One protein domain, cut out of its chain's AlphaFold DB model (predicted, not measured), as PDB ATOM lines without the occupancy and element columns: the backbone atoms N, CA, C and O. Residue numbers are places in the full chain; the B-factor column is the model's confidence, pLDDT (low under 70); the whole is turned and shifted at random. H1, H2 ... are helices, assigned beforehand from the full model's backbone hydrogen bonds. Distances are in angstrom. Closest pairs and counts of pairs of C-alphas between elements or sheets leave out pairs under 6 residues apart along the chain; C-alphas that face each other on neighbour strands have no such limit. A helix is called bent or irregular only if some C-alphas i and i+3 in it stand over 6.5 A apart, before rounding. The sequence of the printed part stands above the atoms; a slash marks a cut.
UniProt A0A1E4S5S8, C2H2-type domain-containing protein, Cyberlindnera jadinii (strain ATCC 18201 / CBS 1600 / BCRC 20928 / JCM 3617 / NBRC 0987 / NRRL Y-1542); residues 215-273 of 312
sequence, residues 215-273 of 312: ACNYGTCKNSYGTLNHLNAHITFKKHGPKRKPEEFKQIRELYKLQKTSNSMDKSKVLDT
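AT A GLANCE: This is residues 215 to 273 of the 312 residues of the protein "C2H2-type domain-containing protein" of Cyberlindnera jadinii (strain ATCC 18201 / CBS 1600 / BCRC 20928 / JCM 3617 / NBRC 0987 / NRRL Y-1542) (UniProt A0A1E4S5S8). A small head at one end, made of H1 and the looped stretch of residues 215 to 227 before it, is followed by one long helical arm, H2, with the short helix H3 turned back at the arm's far end. Residues 250 to 257 of H2 stand free. The printed part has 59 residues with three named helices, in the order H1, H2, H3, and no named strand; the class is all helix. It is only just loose, close to extended, with a radius of gyration of the C-alphas of 15.1 A, and its outline is a rod spanning 44 by 21 by 17 A.

IN THESE COORDINATES: Residues 215 to 227 hold no named element. H1 is residues 228 to 238, 15.1 A long, beginning with C-alpha 228 at (-12.317, -11.065, 7.761). H2 is residues 246 to 262, 23.7 A long, with a kink of 26 degrees near residue 253; it is irregular, C-alphas 248 and 251 being 7.2 A apart. H3 is residues 268 to 273, ending with C-alpha 273 at (14.943, -22.995, 9.342); it is neither bent nor irregular, but only just: C-alphas 268 and 271 are 6.2 A apart.

HOW THE PARTS SIT: H1 and H2 are close but not clearly touching; their closest C-alphas, of Leu 228 and Pro 246, are 7.6 A apart. They run opposite ways at a steep tilt of 45 degrees. H2 and H3 are close but not clearly touching, with the closest C-alphas, of Ser 262 and Val 270, 6.9 A apart. They run opposite ways at a steep tilt of 47 degrees. H1 and H3 are apart. Every O i to N i+4 pair is within hydrogen-bond range in H1, against 11 of 13 in H2 and 0 of 2 in H3, where 1 of 3 O i to N i+3 pairs is within range.

THE WHOLE: The C-alphas farthest apart, of Lys 239 and Lys 269, are 44.2 A apart. The printed part has no cut. The link from H1 to H2 is short, and that from H2 to H3 is tight. The mean pLDDT of the printed part is 85.3; residues 262 to 273 are under 70.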
ATOM      1  N   ALA A 215     -13.595 -19.055   9.172       94.88
ATOM      2  CA  ALA A 215     -14.804 -19.780   9.561       94.88
ATOM      3  C   ALA A 215     -15.550 -19.061  10.697       94.88
ATOM      4  O   ALA A 215     -14.938 -18.429  11.561       94.88
ATOM      5  N   CYS A 216     -16.883 -19.133  10.684       96.44
ATOM      6  CA  CYS A 216     -17.690 -18.690  11.814       96.44
ATOM      7  C   CYS A 216     -17.826 -19.830  12.829       96.44
ATOM      8  O   CYS A 216     -18.399 -20.861  12.511       96.44
ATOM      9  N   ASN A 217     -17.352 -19.620  14.059       94.50
ATOM     10  CA  ASN A 217     -17.351 -20.651  15.107       94.50
ATOM     11  C   ASN A 217     -18.583 -20.574  16.030       94.50
ATOM     12  O   ASN A 217     -18.509 -20.980  17.185       94.50
ATOM     13  N   TYR A 218     -19.687 -19.973  15.578       95.50
ATOM     14  CA  TYR A 218     -20.878 -19.809  16.412       95.50
ATOM     15  C   TYR A 218     -21.823 -21.001  16.261       95.50
ATOM     16  O   TYR A 218     -22.400 -21.207  15.189       95.50
ATOM     17  N   GLY A 219     -21.979 -21.771  17.342       94.62
ATOM     18  CA  GLY A 219     -22.859 -22.938  17.403       94.62
ATOM     19  C   GLY A 219     -22.592 -23.919  16.260       94.62
ATOM     20  O   GLY A 219     -21.483 -24.420  16.105       94.62
ATOM     21  N   THR A 220     -23.612 -24.160  15.433       95.56
ATOM     22  CA  THR A 220     -23.560 -25.067  14.273       95.56
ATOM     23  C   THR A 220     -23.386 -24.339  12.932       95.56
ATOM     24  O   THR A 220     -23.621 -24.921  11.869       95.56
ATOM     25  N   CYS A 221     -22.985 -23.062  12.935       96.00
ATOM     26  CA  CYS A 221     -22.808 -22.302  11.703       96.00
ATOM     27  C   CYS A 221     -21.649 -22.857  10.853       96.00
ATOM     28  O   CYS A 221     -20.486 -22.757  11.219       96.00
ATOM     29  N   LYS A 222     -21.963 -23.364   9.654       95.75
ATOM     30  CA  LYS A 222     -20.982 -23.947   8.713       95.75
ATOM     31  C   LYS A 222     -20.384 -22.938   7.717       95.75
ATOM     32  O   LYS A 222     -19.676 -23.325   6.794       95.75
ATOM     33  N   ASN A 223     -20.692 -21.645   7.854       95.44
ATOM     34  CA  ASN A 223     -20.248 -20.633   6.895       95.44
ATOM     35  C   ASN A 223     -18.766 -20.279   7.069       95.44
ATOM     36  O   ASN A 223     -18.294 -20.004   8.175       95.44
ATOM     37  N   SER A 224     -18.065 -20.190   5.940       94.81
ATOM     38  CA  SER A 224     -16.690 -19.706   5.853       94.81
ATOM     39  C   SER A 224     -16.556 -18.604   4.801       94.81
ATOM     40  O   SER A 224     -17.257 -18.575   3.785       94.81
ATOM     41  N   TYR A 225     -15.643 -17.667   5.049       95.44
ATOM     42  CA  TYR A 225     -15.441 -16.476   4.233       95.44
ATOM     43  C   TYR A 225     -13.970 -16.304   3.840       95.44
ATOM     44  O   TYR A 225     -13.054 -16.709   4.553       95.44
ATOM     45  N   GLY A 226     -13.738 -15.691   2.675       93.25
ATOM     46  CA  GLY A 226     -12.390 -15.415   2.162       93.25
ATOM     47  C   GLY A 226     -11.699 -14.219   2.819       93.25
ATOM     48  O   GLY A 226     -10.475 -14.126   2.804       93.25
ATOM     49  N   THR A 227     -12.460 -13.303   3.421       93.81
ATOM     50  CA  THR A 227     -11.927 -12.120   4.108       93.81
ATOM     51  C   THR A 227     -12.570 -11.962   5.481       93.81
ATOM     52  O   THR A 227     -13.736 -12.311   5.679       93.81
ATOM     53  N   LEU A 228     -11.820 -11.374   6.419       95.12
ATOM     54  CA  LEU A 228     -12.317 -11.065   7.761       95.12
ATOM     55  C   LEU A 228     -13.514 -10.105   7.723       95.12
ATOM     56  O   LEU A 228     -14.426 -10.231   8.530       95.12
ATOM     57  N   ASN A 229     -13.548  -9.172   6.764       96.81
ATOM     58  CA  ASN A 229     -14.652  -8.221   6.656       96.81
ATOM     59  C   ASN A 229     -15.985  -8.934   6.359       96.81
ATOM     60  O   ASN A 229     -16.999  -8.629   6.982       96.81
ATOM     61  N   HIS A 230     -15.974  -9.940   5.476       96.75
ATOM     62  CA  HIS A 230     -17.166 -10.744   5.187       96.75
ATOM     63  C   HIS A 230     -17.587 -11.609   6.384       96.75
ATOM     64  O   HIS A 230     -18.782 -11.714   6.658       96.75
ATOM     65  N   LEU A 231     -16.627 -12.163   7.139       97.06
ATOM     66  CA  LEU A 231     -16.929 -12.865   8.389       97.06
ATOM     67  C   LEU A 231     -17.554 -11.917   9.427       97.06
ATOM     68  O   LEU A 231     -18.574 -12.245  10.022       97.06
ATOM     69  N   ASN A 232     -16.994 -10.725   9.625       97.50
ATOM     70  CA  ASN A 232     -17.508  -9.764  10.602       97.50
ATOM     71  C   ASN A 232     -18.895  -9.226  10.225       97.50
ATOM     72  O   ASN A 232     -19.735  -9.032  11.108       97.50
ATOM     73  N   ALA A 233     -19.163  -9.030   8.932       97.50
ATOM     74  CA  ALA A 233     -20.504  -8.724   8.443       97.50
ATOM     75  C   ALA A 233     -21.477  -9.867   8.766       97.50
ATOM     76  O   ALA A 233     -22.527  -9.631   9.362       97.50
ATOM     77  N   HIS A 234     -21.097 -11.110   8.457       98.00
ATOM     78  CA  HIS A 234     -21.887 -12.291   8.794       98.00
ATOM     79  C   HIS A 234     -22.196 -12.382  10.293       98.00
ATOM     80  O   HIS A 234     -23.358 -12.557  10.656       98.00
ATOM     81  N   ILE A 235     -21.188 -12.196  11.152       97.44
ATOM     82  CA  ILE A 235     -21.353 -12.245  12.607       97.44
ATOM     83  C   ILE A 235     -22.362 -11.197  13.084       97.44
ATOM     84  O   ILE A 235     -23.261 -11.510  13.862       97.44
ATOM     85  N   THR A 236     -22.256  -9.975  12.562       97.81
ATOM     86  CA  THR A 236     -23.130  -8.859  12.942       97.81
ATOM     87  C   THR A 236     -24.574  -9.102  12.497       97.81
ATOM     88  O   THR A 236     -25.500  -8.935  13.291       97.81
ATOM     89  N   PHE A 237     -24.779  -9.530  11.245       97.81
ATOM     90  CA  PHE A 237     -26.117  -9.744  10.687       97.81
ATOM     91  C   PHE A 237     -26.818 -10.972  11.260       97.81
ATOM     92  O   PHE A 237     -28.026 -10.936  11.476       97.81
ATOM     93  N   LYS A 238     -26.082 -12.057  11.512       97.56
ATOM     94  CA  LYS A 238     -26.635 -13.295  12.075       97.56
ATOM     95  C   LYS A 238     -26.621 -13.332  13.602       97.56
ATOM     96  O   LYS A 238     -27.065 -14.316  14.175       97.56
ATOM     97  N   LYS A 239     -26.142 -12.263  14.252       97.31
ATOM     98  CA  LYS A 239     -26.016 -12.158  15.715       97.31
ATOM     99  C   LYS A 239     -25.185 -13.302  16.314       97.31
ATOM    100  O   LYS A 239     -25.428 -13.742  17.429       97.31
ATOM    101  N   HIS A 240     -24.147 -13.737  15.597       97.19
ATOM    102  CA  HIS A 240     -23.232 -14.810  16.008       97.19
ATOM    103  C   HIS A 240     -22.168 -14.346  17.031       97.19
ATOM    104  O   HIS A 240     -21.064 -14.889  17.083       97.19
ATOM    105  N   GLY A 241     -22.473 -13.311  17.821       95.12
ATOM    106  CA  GLY A 241     -21.577 -12.721  18.820       95.12
ATOM    107  C   GLY A 241     -20.906 -11.401  18.397       95.12
ATOM    108  O   GLY A 241     -21.362 -10.737  17.460       95.12
ATOM    109  N   PRO A 242     -19.848 -10.974  19.116       96.19
ATOM    110  CA  PRO A 242     -19.124  -9.736  18.833       96.19
ATOM    111  C   PRO A 242     -18.233  -9.854  17.586       96.19
ATOM    112  O   PRO A 242     -17.783 -10.938  17.209       96.19
ATOM    113  N   LYS A 243     -17.947  -8.713  16.943       95.94
ATOM    114  CA  LYS A 243     -17.044  -8.646  15.780       95.94
ATOM    115  C   LYS A 243     -15.648  -9.122  16.189       95.94
ATOM    116  O   LYS A 243     -15.119  -8.684  17.207       95.94
ATOM    117  N   ARG A 244     -15.044  -9.977  15.367       95.12
ATOM    118  CA  ARG A 244     -13.714 -10.532  15.623       95.12
ATOM    119  C   ARG A 244     -12.625  -9.520  15.294       95.12
ATOM    120  O   ARG A 244     -12.752  -8.749  14.327       95.12
ATOM    121  N   LYS A 245     -11.543  -9.544  16.066       94.44
ATOM    122  CA  LYS A 245     -10.411  -8.626  15.908       94.44
ATOM    123  C   LYS A 245      -9.376  -9.195  14.934       94.44
ATOM    124  O   LYS A 245      -9.207 -10.407  14.848       94.44
ATOM    125  N   PRO A 246      -8.644  -8.342  14.197       92.00
ATOM    126  CA  PRO A 246      -7.570  -8.798  13.314       92.00
ATOM    127  C   PRO A 246      -6.436  -9.523  14.062       92.00
ATOM    128  O   PRO A 246      -5.782 -10.374  13.462       92.00
ATOM    129  N   GLU A 247      -6.238  -9.221  15.348       93.06
ATOM    130  CA  GLU A 247      -5.246  -9.851  16.232       93.06
ATOM    131  C   GLU A 247      -5.446 -11.369  16.340       93.06
ATOM    132  O   GLU A 247      -4.488 -12.121  16.170       93.06
ATOM    133  N   GLU A 248      -6.697 -11.822  16.486       88.44
ATOM    134  CA  GLU A 248      -7.059 -13.247  16.588       88.44
ATOM    135  C   GLU A 248      -6.665 -14.056  15.339       88.44
ATOM    136  O   GLU A 248      -6.499 -15.272  15.398       88.44
ATOM    137  N   PHE A 249      -6.495 -13.396  14.189       87.88
ATOM    138  CA  PHE A 249      -6.175 -14.056  12.920       87.88
ATOM    139  C   PHE A 249      -4.733 -13.860  12.479       87.88
ATOM    140  O   PHE A 249      -4.379 -14.308  11.385       87.88
ATOM    141  N   LYS A 250      -3.888 -13.202  13.283       90.62
ATOM    142  CA  LYS A 250      -2.471 -13.024  12.944       90.62
ATOM    143  C   LYS A 250      -1.808 -14.385  12.724       90.62
ATOM    144  O   LYS A 250      -1.193 -14.594  11.685       90.62
ATOM    145  N   GLN A 251      -2.051 -15.337  13.623       85.44
ATOM    146  CA  GLN A 251      -1.503 -16.690  13.522       85.44
ATOM    147  C   GLN A 251      -2.007 -17.434  12.275       85.44
ATOM    148  O   GLN A 251      -1.205 -17.972  11.522       85.44
ATOM    149  N   ILE A 252      -3.313 -17.385  11.981       86.50
ATOM    150  CA  ILE A 252      -3.886 -18.028  10.782       86.50
ATOM    151  C   ILE A 252      -3.322 -17.403   9.492       86.50
ATOM    152  O   ILE A 252      -3.041 -18.113   8.526       86.50
ATOM    153  N   ARG A 253      -3.118 -16.079   9.463       87.06
ATOM    154  CA  ARG A 253      -2.532 -15.383   8.306       87.06
ATOM    155  C   ARG A 253      -1.072 -15.756   8.085       87.06
ATOM    156  O   ARG A 253      -0.697 -15.972   6.936       87.06
ATOM    157  N   GLU A 254      -0.273 -15.829   9.145       87.56
ATOM    158  CA  GLU A 254       1.132 -16.231   9.035       87.56
ATOM    159  C   GLU A 254       1.257 -17.698   8.613       87.56
ATOM    160  O   GLU A 254       1.984 -17.995   7.667       87.56
ATOM    161  N   LEU A 255       0.457 -18.598   9.193       84.62
ATOM    162  CA  LEU A 255       0.407 -20.001   8.770       84.62
ATOM    163  C   LEU A 255       0.015 -20.145   7.298       84.62
ATOM    164  O   LEU A 255       0.628 -20.918   6.569       84.62
ATOM    165  N   TYR A 256      -0.952 -19.361   6.818       83.81
ATOM    166  CA  TYR A 256      -1.332 -19.390   5.408       83.81
ATOM    167  C   TYR A 256      -0.241 -18.837   4.483       83.81
ATOM    168  O   TYR A 256      -0.026 -19.379   3.398       83.81
ATOM    169  N   LYS A 257       0.465 -17.773   4.891       86.00
ATOM    170  CA  LYS A 257       1.619 -17.261   4.139       86.00
ATOM    171  C   LYS A 257       2.707 -18.327   4.040       86.00
ATOM    172  O   LYS A 257       3.156 -18.616   2.936       86.00
ATOM    173  N   LEU A 258       3.063 -18.954   5.160       82.62
ATOM    174  CA  LEU A 258       4.059 -20.027   5.210       82.62
ATOM    175  C   LEU A 258       3.628 -21.243   4.384       82.62
ATOM    176  O   LEU A 258       4.427 -21.782   3.622       82.62
ATOM    177  N   GLN A 259       2.358 -21.646   4.459       79.31
ATOM    178  CA  GLN A 259       1.819 -22.742   3.654       79.31
ATOM    179  C   GLN A 259       1.852 -22.411   2.160       79.31
ATOM    180  O   GLN A 259       2.189 -23.263   1.346       79.31
ATOM    181  N   LYS A 260       1.531 -21.172   1.779       79.81
ATOM    182  CA  LYS A 260       1.570 -20.745   0.380       79.81
ATOM    183  C   LYS A 260       2.999 -20.701  -0.162       79.81
ATOM    184  O   LYS A 260       3.210 -21.126  -1.290       79.81
ATOM    185  N   THR A 261       3.963 -20.256   0.643       75.19
ATOM    186  CA  THR A 261       5.387 -20.266   0.280       75.19
ATOM    187  C   THR A 261       5.947 -21.694   0.202       75.19
ATOM    188  O   THR A 261       6.614 -22.030  -0.771       75.19
ATOM    189  N   SER A 262       5.624 -22.571   1.160       60.41
ATOM    190  CA  SER A 262       6.097 -23.974   1.202       60.41
ATOM    191  C   SER A 262       5.391 -24.922   0.228       60.41
ATOM    192  O   SER A 262       5.930 -25.962  -0.124       60.41
ATOM    193  N   ASN A 263       4.195 -24.601  -0.263       58.44
ATOM    194  CA  ASN A 263       3.622 -25.349  -1.389       58.44
ATOM    195  C   ASN A 263       4.275 -24.970  -2.729       58.44
ATOM    196  O   ASN A 263       4.050 -25.662  -3.718       58.44
ATOM    197  N   SER A 264       5.045 -23.880  -2.774       54.47
ATOM    198  CA  SER A 264       5.798 -23.443  -3.955       54.47
ATOM    199  C   SER A 264       7.289 -23.803  -3.896       54.47
ATOM    200  O   SER A 264       7.946 -23.744  -4.929       54.47
ATOM    201  N   MET A 265       7.821 -24.198  -2.734       50.91
ATOM    202  CA  MET A 265       9.202 -24.660  -2.550       50.91
ATOM    203  C   MET A 265       9.236 -25.890  -1.647       50.91
ATOM    204  O   MET A 265       8.638 -25.847  -0.578       50.91
ATOM    205  N   ASP A 266       9.938 -26.948  -2.069       54.09
ATOM    206  CA  ASP A 266      10.104 -28.223  -1.354       54.09
ATOM    207  C   ASP A 266      10.027 -28.087   0.175       54.09
ATOM    208  O   ASP A 266      10.911 -27.525   0.831       54.09
ATOM    209  N   LYS A 267       8.931 -28.618   0.730       55.78
ATOM    210  CA  LYS A 267       8.482 -28.460   2.125       55.78
ATOM    211  C   LYS A 267       9.553 -28.788   3.168       55.78
ATOM    212  O   LYS A 267       9.507 -28.238   4.264       55.78
ATOM    213  N   SER A 268      10.519 -29.635   2.822       57.66
ATOM    214  CA  SER A 268      11.567 -30.096   3.731       57.66
ATOM    215  C   SER A 268      12.557 -29.012   4.164       57.66
ATOM    216  O   SER A 268      13.119 -29.145   5.236       57.66
ATOM    217  N   LYS A 269      12.773 -27.924   3.409       58.03
ATOM    218  CA  LYS A 269      13.833 -26.946   3.760       58.03
ATOM    219  C   LYS A 269      13.376 -25.809   4.682       58.03
ATOM    220  O   LYS A 269      14.186 -25.217   5.390       58.03
ATOM    221  N   VAL A 270      12.083 -25.478   4.674       58.62
ATOM    222  CA  VAL A 270      11.547 -24.314   5.411       58.62
ATOM    223  C   VAL A 270      11.227 -24.658   6.869       58.62
ATOM    224  O   VAL A 270      11.365 -23.796   7.735       58.62
ATOM    225  N   LEU A 271      10.843 -25.908   7.156       57.59
ATOM    226  CA  LEU A 271      10.504 -26.353   8.511       57.59
ATOM    227  C   LEU A 271      11.734 -26.375   9.439       57.59
ATOM    228  O   LEU A 271      11.634 -25.945  10.585       57.59
ATOM    229  N   ASP A 272      12.905 -26.743   8.912       56.53
ATOM    230  CA  ASP A 272      14.165 -26.769   9.671       56.53
ATOM    231  C   ASP A 272      14.721 -25.367   9.983       56.53
ATOM    232  O   ASP A 272      15.428 -25.178  10.970       56.53
ATOM    233  N   THR A 273      14.376 -24.350   9.185       60.97
ATOM    234  CA  THR A 273      14.943 -22.995   9.342       60.97
ATOM    235  C   THR A 273      14.286 -22.199  10.483       60.97
ATOM    236  O   THR A 273      14.859 -21.220  10.955       60.97
TER     237      THR A 273